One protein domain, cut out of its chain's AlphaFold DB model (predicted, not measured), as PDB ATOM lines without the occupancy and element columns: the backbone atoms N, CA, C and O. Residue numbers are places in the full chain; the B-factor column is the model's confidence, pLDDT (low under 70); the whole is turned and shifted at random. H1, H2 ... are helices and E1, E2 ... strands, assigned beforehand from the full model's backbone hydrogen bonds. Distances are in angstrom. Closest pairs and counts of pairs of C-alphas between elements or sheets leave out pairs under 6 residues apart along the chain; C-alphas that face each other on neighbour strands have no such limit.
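AT A GLANCE: This is residues 154 to 273 of the 273 residues of the protein "F5/8 type C domain-containing protein" of Vitiosangium sp. GDMCC 1.1324 (UniProt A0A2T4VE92). This domain has little regular structure: long winding loops join a small two-strand hairpin, E1 and E2, toward one end of the longest axis and a short helix, H1, toward the other. The printed part has 120 residues, with E1, E2 and H1 in chain order; the class is mixed, with 12 residues in named elements. It is only just loose, close to compact, with a radius of gyration of the C-alphas of 16.5 A and spans of 47 by 37 by 29 A.

HOW THE PARTS SIT: E1, residues 192 to 194, and E2, residues 200 to 202, form an antiparallel hairpin at 146 degrees, with N 193 and O 201 within hydrogen-bond range at 2.8 A. H1, residues 227 to 232, is apart from E1; every O i to N i+4 pair in H1 is within hydrogen-bond range.

IN THESE COORDINATES: C-alpha 192 begins E1 at (32.885, 10.369, -0.922). H1 is 8.6 A long and ends at C-alpha 232, (18.598, 7.612, -33.373).

THE WHOLE: The farthest C-alphas, Ala 196 and Pro 273, are 51.6 A apart. The printed part has no cut. The link E2 to H1 is long, 24 residues. Confidence is low at 35 residues, among them 261 to 273.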
ATOM      1  N   ALA A 154       4.102  -3.252  -1.896       54.91
ATOM      2  CA  ALA A 154       4.817  -2.368  -0.980       54.91
ATOM      3  C   ALA A 154       4.749  -0.881  -1.397       54.91
ATOM      4  O   ALA A 154       5.432  -0.433  -2.312       54.91
ATOM      5  N   THR A 155       3.984  -0.093  -0.634       67.81
ATOM      6  CA  THR A 155       4.006   1.384  -0.575       67.81
ATOM      7  C   THR A 155       5.248   1.933   0.145       67.81
ATOM      8  O   THR A 155       5.274   3.095   0.553       67.81
ATOM      9  N   VAL A 156       6.259   1.086   0.363       72.12
ATOM     10  CA  VAL A 156       7.479   1.352   1.129       72.12
ATOM     11  C   VAL A 156       8.652   0.654   0.443       72.12
ATOM     12  O   VAL A 156       8.579  -0.542   0.173       72.12
ATOM     13  N   ASP A 157       9.728   1.382   0.181       72.88
ATOM     14  CA  ASP A 157      10.915   0.870  -0.497       72.88
ATOM     15  C   ASP A 157      11.821   0.007   0.427       72.88
ATOM     16  O   ASP A 157      11.588  -0.074   1.639       72.88
ATOM     17  N   PRO A 158      12.878  -0.651  -0.098       72.44
ATOM     18  CA  PRO A 158      13.822  -1.449   0.695       72.44
ATOM     19  C   PRO A 158      14.585  -0.678   1.783       72.44
ATOM     20  O   PRO A 158      15.173  -1.306   2.663       72.44
ATOM     21  N   LEU A 159      14.597   0.657   1.731       72.69
ATOM     22  CA  LEU A 159      15.181   1.533   2.747       72.69
ATOM     23  C   LEU A 159      14.147   1.970   3.800       72.69
ATOM     24  O   LEU A 159      14.494   2.677   4.746       72.69
ATOM     25  N   GLY A 160      12.888   1.541   3.673       73.12
ATOM     26  CA  GLY A 160      11.806   1.907   4.580       73.12
ATOM     27  C   GLY A 160      11.140   3.243   4.242       73.12
ATOM     28  O   GLY A 160      10.405   3.775   5.075       73.12
ATOM     29  N   VAL A 161      11.384   3.800   3.053       74.25
ATOM     30  CA  VAL A 161      10.824   5.082   2.613       74.25
ATOM     31  C   VAL A 161       9.479   4.859   1.936       74.25
ATOM     32  O   VAL A 161       9.364   4.036   1.034       74.25
ATOM     33  N   HIS A 162       8.451   5.601   2.357       73.88
ATOM     34  CA  HIS A 162       7.153   5.556   1.691       73.88
ATOM     35  C   HIS A 162       7.262   6.054   0.252       73.88
ATOM     36  O   HIS A 162       7.710   7.174   0.022       73.88
ATOM     37  N   MET A 163       6.808   5.228  -0.685       70.81
ATOM     38  CA  MET A 163       6.706   5.593  -2.091       70.81
ATOM     39  C   MET A 163       5.361   6.280  -2.316       70.81
ATOM     40  O   MET A 163       4.312   5.686  -2.050       70.81
ATOM     41  N   VAL A 164       5.377   7.517  -2.809       72.56
ATOM     42  CA  VAL A 164       4.161   8.232  -3.233       72.56
ATOM     43  C   VAL A 164       3.544   7.530  -4.448       72.56
ATOM     44  O   VAL A 164       2.322   7.414  -4.571       72.56
ATOM     45  N   HIS A 165       4.401   7.002  -5.318       73.81
ATOM     46  CA  HIS A 165       4.081   6.228  -6.500       73.81
ATOM     47  C   HIS A 165       4.925   4.943  -6.515       73.81
ATOM     48  O   HIS A 165       6.119   4.989  -6.808       73.81
ATOM     49  N   PRO A 166       4.324   3.768  -6.240       73.75
ATOM     50  CA  PRO A 166       5.031   2.495  -6.330       73.75
ATOM     51  C   PRO A 166       5.674   2.283  -7.707       73.75
ATOM     52  O   PRO A 166       5.137   2.721  -8.733       73.75
ATOM     53  N   THR A 167       6.799   1.563  -7.747       74.19
ATOM     54  CA  THR A 167       7.440   1.192  -9.015       74.19
ATOM     55  C   THR A 167       6.448   0.402  -9.866       74.19
ATOM     56  O   THR A 167       5.929  -0.632  -9.447       74.19
ATOM     57  N   ARG A 168       6.171   0.893 -11.077       73.75
ATOM     58  CA  ARG A 168       5.277   0.210 -12.023       73.75
ATOM     59  C   ARG A 168       5.869  -1.138 -12.435       73.75
ATOM     60  O   ARG A 168       7.086  -1.295 -12.473       73.75
ATOM     61  N   ALA A 169       5.020  -2.088 -12.824       70.69
ATOM     62  CA  ALA A 169       5.479  -3.340 -13.425       70.69
ATOM     63  C   ALA A 169       6.397  -3.057 -14.633       70.69
ATOM     64  O   ALA A 169       6.035  -2.288 -15.523       70.69
ATOM     65  N   GLY A 170       7.600  -3.645 -14.638       71.62
ATOM     66  CA  GLY A 170       8.640  -3.382 -15.644       71.62
ATOM     67  C   GLY A 170       9.429  -2.078 -15.448       71.62
ATOM     68  O   GLY A 170      10.323  -1.791 -16.239       71.62
ATOM     69  N   GLY A 171       9.116  -1.294 -14.415       73.19
ATOM     70  CA  GLY A 171       9.877  -0.115 -14.014       73.19
ATOM     71  C   GLY A 171      11.170  -0.479 -13.284       73.19
ATOM     72  O   GLY A 171      11.297  -1.557 -12.707       73.19
ATOM     73  N   GLN A 172      12.127   0.446 -13.302       76.62
ATOM     74  CA  GLN A 172      13.400   0.301 -12.597       76.62
ATOM     75  C   GLN A 172      13.369   1.054 -11.266       76.62
ATOM     76  O   GLN A 172      12.723   2.094 -11.142       76.62
ATOM     77  N   ALA A 173      14.118   0.543 -10.292       81.19
ATOM     78  CA  ALA A 173      14.407   1.220  -9.036       81.19
ATOM     79  C   ALA A 173      15.923   1.228  -8.793       81.19
ATOM     80  O   ALA A 173      16.664   0.393  -9.324       81.19
ATOM     81  N   TRP A 174      16.389   2.192  -8.009       85.12
ATOM     82  CA  TRP A 174      17.765   2.259  -7.535       85.12
ATOM     83  C   TRP A 174      17.771   2.734  -6.085       85.12
ATOM     84  O   TRP A 174      16.988   3.605  -5.714       85.12
ATOM     85  N   PHE A 175      18.672   2.162  -5.288       84.00
ATOM     86  CA  PHE A 175      18.854   2.489  -3.879       84.00
ATOM     87  C   PHE A 175      20.344   2.621  -3.600       84.00
ATOM     88  O   PHE A 175      21.135   1.807  -4.079       84.00
ATOM     89  N   LEU A 176      20.725   3.605  -2.786       83.69
ATOM     90  CA  LEU A 176      22.111   3.748  -2.358       83.69
ATOM     91  C   LEU A 176      22.495   2.549  -1.477       83.69
ATOM     92  O   LEU A 176      21.975   2.383  -0.372       83.69
ATOM     93  N   GLY A 177      23.401   1.710  -1.975       82.12
ATOM     94  CA  GLY A 177      23.896   0.546  -1.244       82.12
ATOM     95  C   GLY A 177      24.782   0.908  -0.045       82.12
ATOM     96  O   GLY A 177      25.177   2.055   0.156       82.12
ATOM     97  N   ALA A 178      25.158  -0.101   0.747       82.00
ATOM     98  CA  ALA A 178      26.058   0.079   1.893       82.00
ATOM     99  C   ALA A 178      27.477   0.537   1.492       82.00
ATOM    100  O   ALA A 178      28.150   1.219   2.273       82.00
ATOM    101  N   ASP A 179      27.909   0.159   0.283       86.81
ATOM    102  CA  ASP A 179      29.172   0.558  -0.344       86.81
ATOM    103  C   ASP A 179      28.921   1.163  -1.745       86.81
ATOM    104  O   ASP A 179      29.060   0.474  -2.758       86.81
ATOM    105  N   PRO A 180      28.523   2.445  -1.827       89.44
ATOM    106  CA  PRO A 180      28.289   3.152  -3.081       89.44
ATOM    107  C   PRO A 180      29.523   3.277  -3.976       89.44
ATOM    108  O   PRO A 180      29.369   3.536  -5.161       89.44
ATOM    109  N   GLN A 181      30.742   3.075  -3.463       87.00
ATOM    110  CA  GLN A 181      31.947   3.114  -4.302       87.00
ATOM    111  C   GLN A 181      32.053   1.899  -5.233       87.00
ATOM    112  O   GLN A 181      32.839   1.913  -6.179       87.00
ATOM    113  N   ARG A 182      31.272   0.844  -4.973       86.12
ATOM    114  CA  ARG A 182      31.182  -0.356  -5.817       86.12
ATOM    115  C   ARG A 182      29.938  -0.378  -6.700       86.12
ATOM    116  O   ARG A 182      29.739  -1.345  -7.435       86.12
ATOM    117  N   ASP A 183      29.098   0.646  -6.619       86.94
ATOM    118  CA  ASP A 183      27.871   0.729  -7.396       86.94
ATOM    119  C   ASP A 183      28.157   1.359  -8.764       86.94
ATOM    120  O   ASP A 183      28.370   2.560  -8.886       86.94
ATOM    121  N   ALA A 184      28.134   0.537  -9.815       83.94
ATOM    122  CA  ALA A 184      28.380   0.982 -11.186       83.94
ATOM    123  C   ALA A 184      27.330   1.978 -11.716       83.94
ATOM    124  O   ALA A 184      27.569   2.636 -12.728       83.94
ATOM    125  N   ARG A 185      26.164   2.080 -11.063       83.88
ATOM    126  CA  ARG A 185      25.111   3.039 -11.411       83.88
ATOM    127  C   ARG A 185      25.233   4.338 -10.626       83.88
ATOM    128  O   ARG A 185      24.552   5.293 -10.984       83.88
ATOM    129  N   PHE A 186      26.067   4.403  -9.593       88.69
ATOM    130  CA  PHE A 186      26.236   5.598  -8.781       88.69
ATOM    131  C   PHE A 186      27.546   6.303  -9.113       88.69
ATOM    132  O   PHE A 186      28.631   5.746  -8.977       88.69
ATOM    133  N   ASP A 187      27.441   7.563  -9.511       86.94
ATOM    134  CA  ASP A 187      28.592   8.416  -9.753       86.94
ATOM    135  C   ASP A 187      28.526   9.620  -8.805       86.94
ATOM    136  O   ASP A 187      27.727  10.542  -9.015       86.94
ATOM    137  N   PRO A 188      29.346   9.625  -7.737       87.12
ATOM    138  CA  PRO A 188      29.358  10.719  -6.788       87.12
ATOM    139  C   PRO A 188      30.027  11.982  -7.339       87.12
ATOM    140  O   PRO A 188      30.054  12.959  -6.613       87.12
ATOM    141  N   GLN A 189      30.589  12.003  -8.555       87.81
ATOM    142  CA  GLN A 189      31.253  13.162  -9.190       87.81
ATOM    143  C   GLN A 189      32.470  13.754  -8.441       87.81
ATOM    144  O   GLN A 189      33.239  14.514  -9.023       87.81
ATOM    145  N   ASP A 190      32.665  13.404  -7.174       90.94
ATOM    146  CA  ASP A 190      33.751  13.805  -6.291       90.94
ATOM    147  C   ASP A 190      33.958  12.713  -5.222       90.94
ATOM    148  O   ASP A 190      33.196  11.747  -5.103       90.94
ATOM    149  N   THR A 191      35.002  12.857  -4.414       92.56
ATOM    150  CA  THR A 191      35.358  11.898  -3.372       92.56
ATOM    151  C   THR A 191      34.295  11.864  -2.279       92.56
ATOM    152  O   THR A 191      34.063  12.844  -1.562       92.56
ATOM    153  N   ILE A 192      33.706  10.685  -2.089       93.88
ATOM    154  CA  ILE A 192      32.885  10.369  -0.922       93.88
ATOM    155  C   ILE A 192      33.692   9.583   0.105       93.88
ATOM    156  O   ILE A 192      34.529   8.747  -0.226       93.88
ATOM    157  N   THR A 193      33.408   9.844   1.373       92.88
ATOM    158  CA  THR A 193      34.038   9.186   2.518       92.88
ATOM    159  C   THR A 193      32.964   8.611   3.423       92.88
ATOM    160  O   THR A 193      31.936   9.251   3.659       92.88
ATOM    161  N   ARG A 194      33.177   7.391   3.914       91.75
ATOM    162  CA  ARG A 194      32.232   6.735   4.817       91.75
ATOM    163  C   ARG A 194      32.370   7.316   6.221       91.75
ATOM    164  O   ARG A 194      33.464   7.335   6.782       91.75
ATOM    165  N   ASN A 195      31.265   7.767   6.794       86.19
ATOM    166  CA  ASN A 195      31.188   8.181   8.187       86.19
ATOM    167  C   ASN A 195      31.046   6.955   9.105       86.19
ATOM    168  O   ASN A 195      30.637   5.869   8.687       86.19
ATOM    169  N   ALA A 196      31.348   7.142  10.392       82.19
ATOM    170  CA  ALA A 196      31.228   6.089  11.402       82.19
ATOM    171  C   ALA A 196      29.776   5.619  11.621       82.19
ATOM    172  O   ALA A 196      29.554   4.460  11.957       82.19
ATOM    173  N   ASP A 197      28.789   6.489  11.387       79.94
ATOM    174  CA  ASP A 197      27.357   6.161  11.459       79.94
ATOM    175  C   ASP A 197      26.834   5.412  10.216       79.94
ATOM    176  O   ASP A 197      25.643   5.137  10.115       79.94
ATOM    177  N   GLY A 198      27.715   5.078   9.268       82.25
ATOM    178  CA  GLY A 198      27.370   4.387   8.029       82.25
ATOM    179  C   GLY A 198      26.882   5.295   6.903       82.25
ATOM    180  O   GLY A 198      26.770   4.818   5.776       82.25
ATOM    181  N   SER A 199      26.651   6.587   7.165       86.38
ATOM    182  CA  SER A 199      26.351   7.564   6.116       86.38
ATOM    183  C   SER A 199      27.595   7.898   5.285       86.38
ATOM    184  O   SER A 199      28.728   7.609   5.676       86.38
ATOM    185  N   TRP A 200      27.398   8.540   4.136       89.38
ATOM    186  CA  TRP A 200      28.482   8.971   3.255       89.38
ATOM    187  C   TRP A 200      28.558  10.491   3.193       89.38
ATOM    188  O   TRP A 200      27.543  11.186   3.168       89.38
ATOM    189  N   LYS A 201      29.781  11.017   3.191       90.81
ATOM    190  CA  LYS A 201      30.071  12.450   3.177       90.81
ATOM    191  C   LYS A 201      30.848  12.827   1.930       90.81
ATOM    192  O   LYS A 201      31.875  12.222   1.639       90.81
ATOM    193  N   MET A 202      30.421  13.916   1.305       91.69
ATOM    194  CA  MET A 202      31.192  14.664   0.320       91.69
ATOM    195  C   MET A 202      31.523  16.044   0.882       91.69
ATOM    196  O   MET A 202      30.689  16.671   1.540       91.69
ATOM    197  N   ARG A 203      32.742  16.524   0.633       90.25
ATOM    198  CA  ARG A 203      33.129  17.905   0.928       90.25
ATOM    199  C   ARG A 203      33.577  18.569  -0.362       90.25
ATOM    200  O   ARG A 203      34.736  18.447  -0.732       90.25
ATOM    201  N   SER A 204      32.662  19.290  -0.994       86.00
ATOM    202  CA  SER A 204      32.923  20.004  -2.239       86.00
ATOM    203  C   SER A 204      32.251  21.374  -2.216       86.00
ATOM    204  O   SER A 204      31.272  21.572  -1.493       86.00
ATOM    205  N   SER A 205      32.777  22.324  -2.990       84.44
ATOM    206  CA  SER A 205      32.106  23.608  -3.239       84.44
ATOM    207  C   SER A 205      30.873  23.442  -4.132       84.44
ATOM    208  O   SER A 205      30.013  24.318  -4.154       84.44
ATOM    209  N   GLN A 206      30.769  22.310  -4.840       83.19
ATOM    210  CA  GLN A 206      29.586  21.885  -5.578       83.19
ATOM    211  C   GLN A 206      29.347  20.393  -5.338       83.19
ATOM    212  O   GLN A 206      30.124  19.557  -5.781       83.19
ATOM    213  N   VAL A 207      28.256  20.051  -4.651       85.12
ATOM    214  CA  VAL A 207      27.866  18.651  -4.429       85.12
ATOM    215  C   VAL A 207      26.936  18.220  -5.558       85.12
ATOM    216  O   VAL A 207      25.841  18.762  -5.699       85.12
ATOM    217  N   ARG A 208      27.375  17.255  -6.371       83.56
ATOM    218  CA  ARG A 208      26.579  16.640  -7.442       83.56
ATOM    219  C   ARG A 208      26.655  15.131  -7.306       83.56
ATOM    220  O   ARG A 208      27.700  14.608  -6.958       83.56
ATOM    221  N   MET A 209      25.553  14.444  -7.560       85.88
ATOM    222  CA  MET A 209      25.490  12.986  -7.533       85.88
ATOM    223  C   MET A 209      24.626  12.538  -8.701       85.88
ATOM    224  O   MET A 209      23.548  13.095  -8.910       85.88
ATOM    225  N   ASN A 210      25.096  11.544  -9.443       84.38
ATOM    226  CA  ASN A 210      24.383  10.981 -10.575       84.38
ATOM    227  C   ASN A 210      24.007   9.530 -10.281       84.38
ATOM    228  O   ASN A 210      24.800   8.766  -9.732       84.38
ATOM    229  N   VAL A 211      22.802   9.156 -10.705       84.75
ATOM    230  CA  VAL A 211      22.333   7.772 -10.709       84.75
ATOM    231  C   VAL A 211      21.965   7.400 -12.135       84.75
ATOM    232  O   VAL A 211      21.042   7.957 -12.733       84.75
ATOM    233  N   LEU A 212      22.702   6.448 -12.682       77.69
ATOM    234  CA  LEU A 212      22.529   5.957 -14.034       77.69
ATOM    235  C   LEU A 212      21.384   4.937 -14.097       77.69
ATOM    236  O   LEU A 212      21.065   4.224 -13.134       77.69
ATOM    237  N   THR A 213      20.765   4.847 -15.266       75.31
ATOM    238  CA  THR A 213      19.876   3.732 -15.607       75.31
ATOM    239  C   THR A 213      20.690   2.435 -15.656       75.31
ATOM    240  O   THR A 213      21.922   2.458 -15.638       75.31
ATOM    241  N   GLU A 214      20.027   1.282 -15.703       71.88
ATOM    242  CA  GLU A 214      20.732  -0.007 -15.822       71.88
ATOM    243  C   GLU A 214      21.623  -0.113 -17.066       71.88
ATOM    244  O   GLU A 214      22.634  -0.810 -17.038       71.88
ATOM    245  N   ASP A 215      21.281   0.600 -18.140       69.94
ATOM    246  CA  ASP A 215      22.083   0.620 -19.368       69.94
ATOM    247  C   ASP A 215      23.327   1.526 -19.251       69.94
ATOM    248  O   ASP A 215      24.176   1.552 -20.148       69.94
ATOM    249  N   GLY A 216      23.465   2.244 -18.133       67.19
ATOM    250  CA  GLY A 216      24.563   3.159 -17.872       67.19
ATOM    251  C   GLY A 216      24.511   4.427 -18.727       67.19
ATOM    252  O   GLY A 216      23.542   4.730 -19.419       67.19
ATOM    253  N   TYR A 217      25.592   5.199 -18.667       66.75
ATOM    254  CA  TYR A 217      25.781   6.404 -19.466       66.75
ATOM    255  C   TYR A 217      27.268   6.586 -19.757       66.75
ATOM    256  O   TYR A 217      28.103   6.464 -18.865       66.75
ATOM    257  N   SER A 218      27.613   6.884 -21.009       62.19
ATOM    258  CA  SER A 218      29.001   7.089 -21.433       62.19
ATOM    259  C   SER A 218      29.117   8.435 -22.131       62.19
ATOM    260  O   SER A 218      28.853   8.542 -23.328       62.19
ATOM    261  N   THR A 219      29.557   9.460 -21.401       58.59
ATOM    262  CA  THR A 219      29.795  10.815 -21.937       58.59
ATOM    263  C   THR A 219      30.721  10.807 -23.151       58.59
ATOM    264  O   THR A 219      30.484  11.530 -24.112       58.59
ATOM    265  N   SER A 220      31.720   9.921 -23.168       63.44
ATOM    266  CA  SER A 220      32.651   9.733 -24.290       63.44
ATOM    267  C   SER A 220      31.992   9.290 -25.603       63.44
ATOM    268  O   SER A 220      32.602   9.411 -26.663       63.44
ATOM    269  N   ARG A 221      30.753   8.781 -25.558       63.16
ATOM    270  CA  ARG A 221      29.975   8.377 -26.741       63.16
ATOM    271  C   ARG A 221      29.064   9.494 -27.265       63.16
ATOM    272  O   ARG A 221      28.500   9.365 -28.354       63.16
ATOM    273  N   ILE A 222      28.942  10.599 -26.528       67.19
ATOM    274  CA  ILE A 222      28.118  11.756 -26.878       67.19
ATOM    275  C   ILE A 222      28.928  12.700 -27.774       67.19
ATOM    276  O   ILE A 222      29.617  13.602 -27.311       67.19
ATOM    277  N   ALA A 223      28.852  12.479 -29.087       71.62
ATOM    278  CA  ALA A 223      29.543  13.305 -30.087       71.62
ATOM    279  C   ALA A 223      28.773  14.583 -30.487       71.62
ATOM    280  O   ALA A 223      29.285  15.401 -31.244       71.62
ATOM    281  N   THR A 224      27.523  14.738 -30.039       72.62
ATOM    282  CA  THR A 224      26.641  15.872 -30.362       72.62
ATOM    283  C   THR A 224      25.607  16.070 -29.256       72.62
ATOM    284  O   THR A 224      25.291  15.124 -28.542       72.62
ATOM    285  N   TYR A 225      25.061  17.281 -29.136       71.06
ATOM    286  CA  TYR A 225      23.918  17.592 -28.267       71.06
ATOM    287  C   TYR A 225      22.582  17.639 -29.031       71.06
ATOM    288  O   TYR A 225      21.545  17.952 -28.441       71.06
ATOM    289  N   ASP A 226      22.592  17.339 -30.336       75.62
ATOM    290  CA  ASP A 226      21.372  17.215 -31.134       75.62
ATOM    291  C   ASP A 226      20.530  16.027 -30.649       75.62
ATOM    292  O   ASP A 226      20.963  14.873 -30.671       75.62
ATOM    293  N   ARG A 227      19.308  16.315 -30.192       68.06
ATOM    294  CA  ARG A 227      18.449  15.323 -29.530       68.06
ATOM    295  C   ARG A 227      18.023  14.201 -30.469       68.06
ATOM    296  O   ARG A 227      17.934  13.057 -30.033       68.06
ATOM    297  N   ARG A 228      17.759  14.519 -31.738       71.62
ATOM    298  CA  ARG A 228      17.299  13.541 -32.727       71.62
ATOM    299  C   ARG A 228      18.434  12.585 -33.080       71.62
ATOM    300  O   ARG A 228      18.238  11.376 -33.050       71.62
ATOM    301  N   ALA A 229      19.637  13.115 -33.284       74.62
ATOM    302  CA  ALA A 229      20.831  12.318 -33.533       74.62
ATOM    303  C   ALA A 229      21.217  11.428 -32.336       74.62
ATOM    304  O   ALA A 229      21.713  10.318 -32.527       74.62
ATOM    305  N   LEU A 230      21.008  11.893 -31.099       67.25
ATOM    306  CA  LEU A 230      21.237  11.087 -29.895       67.25
ATOM    307  C   LEU A 230      20.181   9.991 -29.712       67.25
ATOM    308  O   LEU A 230      20.531   8.871 -29.338       67.25
ATOM    309  N   GLN A 231      18.916  10.290 -30.013       70.44
ATOM    310  CA  GLN A 231      17.825   9.317 -29.985       70.44
ATOM    311  C   GLN A 231      18.008   8.219 -31.042       70.44
ATOM    312  O   GLN A 231      17.895   7.041 -30.716       70.44
ATOM    313  N   GLU A 232      18.346   8.575 -32.286       71.75
ATOM    314  CA  GLU A 232      18.598   7.612 -33.373       71.75
ATOM    315  C   GLU A 232      19.763   6.658 -33.051       71.75
ATOM    316  O   GLU A 232      19.765   5.505 -33.478       71.75
ATOM    317  N   LYS A 233      20.732   7.112 -32.246       67.69
ATOM    318  CA  LYS A 233      21.856   6.297 -31.757       67.69
ATOM    319  C   LYS A 233      21.539   5.494 -30.492       67.69
ATOM    320  O   LYS A 233      22.423   4.809 -29.984       67.69
ATOM    321  N   GLY A 234      20.313   5.582 -29.972       64.00
ATOM    322  CA  GLY A 234      19.894   4.886 -28.755       64.00
ATOM    323  C   GLY A 234      20.558   5.409 -27.479       64.00
ATOM    324  O   GLY A 234      20.598   4.697 -26.483       64.00
ATOM    325  N   TYR A 235      21.096   6.632 -27.493       61.44
ATOM    326  CA  TYR A 235      21.735   7.253 -26.325       61.44
ATOM    327  C   TYR A 235      20.760   8.022 -25.429       61.44
ATOM    328  O   TYR A 235      21.153   8.500 -24.368       61.44
ATOM    329  N   MET A 236      19.511   8.174 -25.867       60.81
ATOM    330  CA  MET A 236      18.415   8.737 -25.086       60.81
ATOM    331  C   MET A 236      17.068   8.266 -25.643       60.81
ATOM    332  O   MET A 236      16.972   7.818 -26.784       60.81
ATOM    333  N   GLN A 237      16.015   8.433 -24.849       63.34
ATOM    334  CA  GLN A 237      14.652   7.968 -25.087       63.34
ATOM    335  C   GLN A 237      14.507   6.450 -25.244       63.34
ATOM    336  O   GLN A 237      13.545   5.982 -25.860       63.34
ATOM    337  N   THR A 238      15.392   5.668 -24.633       66.88
ATOM    338  CA  THR A 238      15.201   4.216 -24.581       66.88
ATOM    339  C   THR A 238      14.003   3.865 -23.679       66.88
ATOM    340  O   THR A 238      13.580   4.689 -22.855       66.88
ATOM    341  N   PRO A 239      13.425   2.654 -23.792       66.44
ATOM    342  CA  PRO A 239      12.430   2.169 -22.831       66.44
ATOM    343  C   PRO A 239      12.949   2.063 -21.387       66.44
ATOM    344  O   PRO A 239      12.144   1.964 -20.469       66.44
ATOM    345  N   LYS A 240      14.275   2.072 -21.195       66.50
ATOM    346  CA  LYS A 240      14.955   1.939 -19.901       66.50
ATOM    347  C   LYS A 240      15.456   3.272 -19.333       66.50
ATOM    348  O   LYS A 240      16.026   3.296 -18.244       66.50
ATOM    349  N   ASP A 241      15.246   4.373 -20.052       72.06
ATOM    350  CA  ASP A 241      15.533   5.708 -19.537       72.06
ATOM    351  C   ASP A 241      14.633   6.034 -18.343       72.06
ATOM    352  O   ASP A 241      13.483   5.593 -18.274       72.06
ATOM    353  N   TRP A 242      15.127   6.862 -17.420       71.69
ATOM    354  CA  TRP A 242      14.302   7.369 -16.331       71.69
ATOM    355  C   TRP A 242      13.130   8.190 -16.889       71.69
ATOM    356  O   TRP A 242      13.321   9.235 -17.511       71.69
ATOM    357  N   ARG A 243      11.900   7.721 -16.653       71.06
ATOM    358  CA  ARG A 243      10.646   8.412 -16.991       71.06
ATOM    359  C   ARG A 243       9.679   8.287 -15.821       71.06
ATOM    360  O   ARG A 243       9.649   7.236 -15.189       71.06
ATOM    361  N   ASN A 244       8.857   9.313 -15.576       69.69
ATOM    362  CA  ASN A 244       7.897   9.340 -14.458       69.69
ATOM    363  C   ASN A 244       8.573   9.005 -13.114       69.69
ATOM    364  O   ASN A 244       8.200   8.046 -12.442       69.69
ATOM    365  N   LEU A 245       9.630   9.754 -12.790       74.31
ATOM    366  CA  LEU A 245      10.521   9.474 -11.669       74.31
ATOM    367  C   LEU A 245       9.935   9.969 -10.340       74.31
ATOM    368  O   LEU A 245       9.492  11.111 -10.240       74.31
ATOM    369  N   GLU A 246      10.051   9.138  -9.309       74.88
ATOM    370  CA  GLU A 246      10.032   9.562  -7.912       74.88
ATOM    371  C   GLU A 246      11.456   9.459  -7.355       74.88
ATOM    372  O   GLU A 246      12.151   8.471  -7.595       74.88
ATOM    373  N   MET A 247      11.901  10.482  -6.625       79.19
ATOM    374  CA  MET A 247      13.192  10.479  -5.946       79.19
ATOM    375  C   MET A 247      13.014  10.978  -4.519       79.19
ATOM    376  O   MET A 247      12.543  12.094  -4.300       79.19
ATOM    377  N   THR A 248      13.474  10.174  -3.565       76.00
ATOM    378  CA  THR A 248      13.548  10.551  -2.156       76.00
ATOM    379  C   THR A 248      14.982  10.424  -1.683       76.00
ATOM    380  O   THR A 248      15.634   9.409  -1.917       76.00
ATOM    381  N   ALA A 249      15.486  11.451  -1.002       78.31
ATOM    382  CA  ALA A 249      16.807  11.396  -0.404       78.31
ATOM    383  C   ALA A 249      16.892  12.260   0.860       78.31
ATOM    384  O   ALA A 249      16.277  13.321   0.962       78.31
ATOM    385  N   PHE A 250      17.668  11.780   1.832       78.12
ATOM    386  CA  PHE A 250      17.892  12.445   3.112       78.12
ATOM    387  C   PHE A 250      19.313  12.995   3.156       78.12
ATOM    388  O   PHE A 250      20.279  12.253   2.985       78.12
ATOM    389  N   PHE A 251      19.447  14.293   3.429       81.19
ATOM    390  CA  PHE A 251      20.743  14.960   3.491       81.19
ATOM    391  C   PHE A 251      20.922  15.655   4.828       81.19
ATOM    392  O   PHE A 251      20.003  16.273   5.363       81.19
ATOM    393  N   ARG A 252      22.154  15.612   5.333       83.19
ATOM    394  CA  ARG A 252      22.598  16.471   6.425       83.19
ATOM    395  C   ARG A 252      23.564  17.508   5.871       83.19
ATOM    396  O   ARG A 252      24.706  17.184   5.547       83.19
ATOM    397  N   LEU A 253      23.124  18.761   5.807       84.38
ATOM    398  CA  LEU A 253      24.011  19.876   5.497       84.38
ATOM    399  C   LEU A 253      24.838  20.228   6.737       84.38
ATOM    400  O   LEU A 253      24.289  20.573   7.780       84.38
ATOM    401  N   ASN A 254      26.164  20.134   6.629       83.00
ATOM    402  CA  ASN A 254      27.056  20.472   7.742       83.00
ATOM    403  C   ASN A 254      27.346  21.979   7.821       83.00
ATOM    404  O   ASN A 254      27.324  22.546   8.907       83.00
ATOM    405  N   SER A 255      27.662  22.616   6.689       80.81
ATOM    406  CA  SER A 255      27.907  24.060   6.566       80.81
ATOM    407  C   SER A 255      27.981  24.433   5.083       80.81
ATOM    408  O   SER A 255      28.558  23.674   4.302       80.81
ATOM    409  N   ALA A 256      27.421  25.581   4.710       80.31
ATOM    410  CA  ALA A 256      27.585  26.187   3.394       80.31
ATOM    411  C   ALA A 256      27.376  27.710   3.497       80.31
ATOM    412  O   ALA A 256      26.531  28.139   4.284       80.31
ATOM    413  N   PRO A 257      28.147  28.522   2.748       76.56
ATOM    414  CA  PRO A 257      27.990  29.977   2.742       76.56
ATOM    415  C   PRO A 257      26.713  30.427   2.016       76.56
ATOM    416  O   PRO A 257      26.150  31.460   2.358       76.56
ATOM    417  N   ASP A 258      26.269  29.638   1.040       74.62
ATOM    418  CA  ASP A 258      25.015  29.775   0.309       74.62
ATOM    419  C   ASP A 258      24.562  28.369  -0.107       74.62
ATOM    420  O   ASP A 258      25.395  27.474  -0.294       74.62
ATOM    421  N   VAL A 259      23.254  28.153  -0.200       69.38
ATOM    422  CA  VAL A 259      22.664  26.849  -0.490       69.38
ATOM    423  C   VAL A 259      21.604  26.999  -1.567       69.38
ATOM    424  O   VAL A 259      20.491  27.447  -1.308       69.38
ATOM    425  N   ASP A 260      21.938  26.531  -2.762       70.44
ATOM    426  CA  ASP A 260      21.007  26.390  -3.874       70.44
ATOM    427  C   ASP A 260      20.800  24.890  -4.139       70.44
ATOM    428  O   ASP A 260      21.625  24.226  -4.776       70.44
ATOM    429  N   PHE A 261      19.731  24.322  -3.571       64.62
ATOM    430  CA  PHE A 261      19.370  22.927  -3.818       64.62
ATOM    431  C   PHE A 261      18.665  22.809  -5.165       64.62
ATOM    432  O   PHE A 261      17.483  23.130  -5.296       64.62
ATOM    433  N   LYS A 262      19.378  22.270  -6.154       63.84
ATOM    434  CA  LYS A 262      18.791  21.885  -7.440       63.84
ATOM    435  C   LYS A 262      18.682  20.377  -7.521       63.84
ATOM    436  O   LYS A 262      19.686  19.678  -7.627       63.84
ATOM    437  N   TRP A 263      17.451  19.892  -7.538       58.19
ATOM    438  CA  TRP A 263      17.152  18.530  -7.955       58.19
ATOM    439  C   TRP A 263      17.032  18.547  -9.472       58.19
ATOM    440  O   TRP A 263      16.006  18.940 -10.021       58.19
ATOM    441  N   LEU A 264      18.117  18.210 -10.163       49.06
ATOM    442  CA  LEU A 264      18.094  18.118 -11.615       49.06
ATOM    443  C   LEU A 264      17.807  16.668 -12.020       49.06
ATOM    444  O   LEU A 264      18.724  15.881 -12.226       49.06
ATOM    445  N   SER A 265      16.532  16.318 -12.175       46.12
ATOM    446  CA  SER A 265      16.151  15.252 -13.103       46.12
ATOM    447  C   SER A 265      15.966  15.896 -14.479       46.12
ATOM    448  O   SER A 265      14.969  16.573 -14.721       46.12
ATOM    449  N   VAL A 266      16.926  15.759 -15.393       40.16
ATOM    450  CA  VAL A 266      16.689  16.102 -16.810       40.16
ATOM    451  C   VAL A 266      16.026  14.867 -17.436       40.16
ATOM    452  O   VAL A 266      16.577  13.783 -17.310       40.16
ATOM    453  N   ARG A 267      14.862  14.918 -18.091       40.25
ATOM    454  CA  ARG A 267      14.119  16.052 -18.654       40.25
ATOM    455  C   ARG A 267      12.620  15.762 -18.634       40.25
ATOM    456  O   ARG A 267      12.212  14.633 -18.889       40.25
ATOM    457  N   GLU A 268      11.849  16.820 -18.430       36.62
ATOM    458  CA  GLU A 268      10.478  16.995 -18.910       36.62
ATOM    459  C   GLU A 268      10.246  16.252 -20.238       36.62
ATOM    460  O   GLU A 268      10.910  16.512 -21.248       36.62
ATOM    461  N   ILE A 269       9.341  15.277 -20.192       40.09
ATOM    462  CA  ILE A 269       8.733  14.673 -21.369       40.09
ATOM    463  C   ILE A 269       7.392  15.379 -21.476       40.09
ATOM    464  O   ILE A 269       6.476  15.057 -20.719       40.09
ATOM    465  N   ASP A 270       7.295  16.353 -22.379       36.81
ATOM    466  CA  ASP A 270       5.985  16.766 -22.876       36.81
ATOM    467  C   ASP A 270       5.226  15.492 -23.274       36.81
ATOM    468  O   ASP A 270       5.794  14.655 -23.995       36.81
ATOM    469  N   PRO A 271       3.976  15.292 -22.828       38.25
ATOM    470  CA  PRO A 271       3.147  14.285 -23.459       38.25
ATOM    471  C   PRO A 271       3.053  14.657 -24.943       38.25
ATOM    472  O   PRO A 271       2.632  15.760 -25.291       38.25
ATOM    473  N   LEU A 272       3.502  13.757 -25.824       36.06
ATOM    474  CA  LEU A 272       3.153  13.868 -27.238       36.06
ATOM    475  C   LEU A 272       1.612  13.872 -27.347       36.06
ATOM    476  O   LEU A 272       0.972  13.195 -26.535       36.06
ATOM    477  N   PRO A 273       1.044  14.654 -28.285       45.47
ATOM    478  CA  PRO A 273      -0.396  14.896 -28.399       45.47
ATOM    479  C   PRO A 273      -1.232  13.627 -28.577       45.47
ATOM    480  O   PRO A 273      -0.723  12.651 -29.179       45.47
TER     481      PRO A 273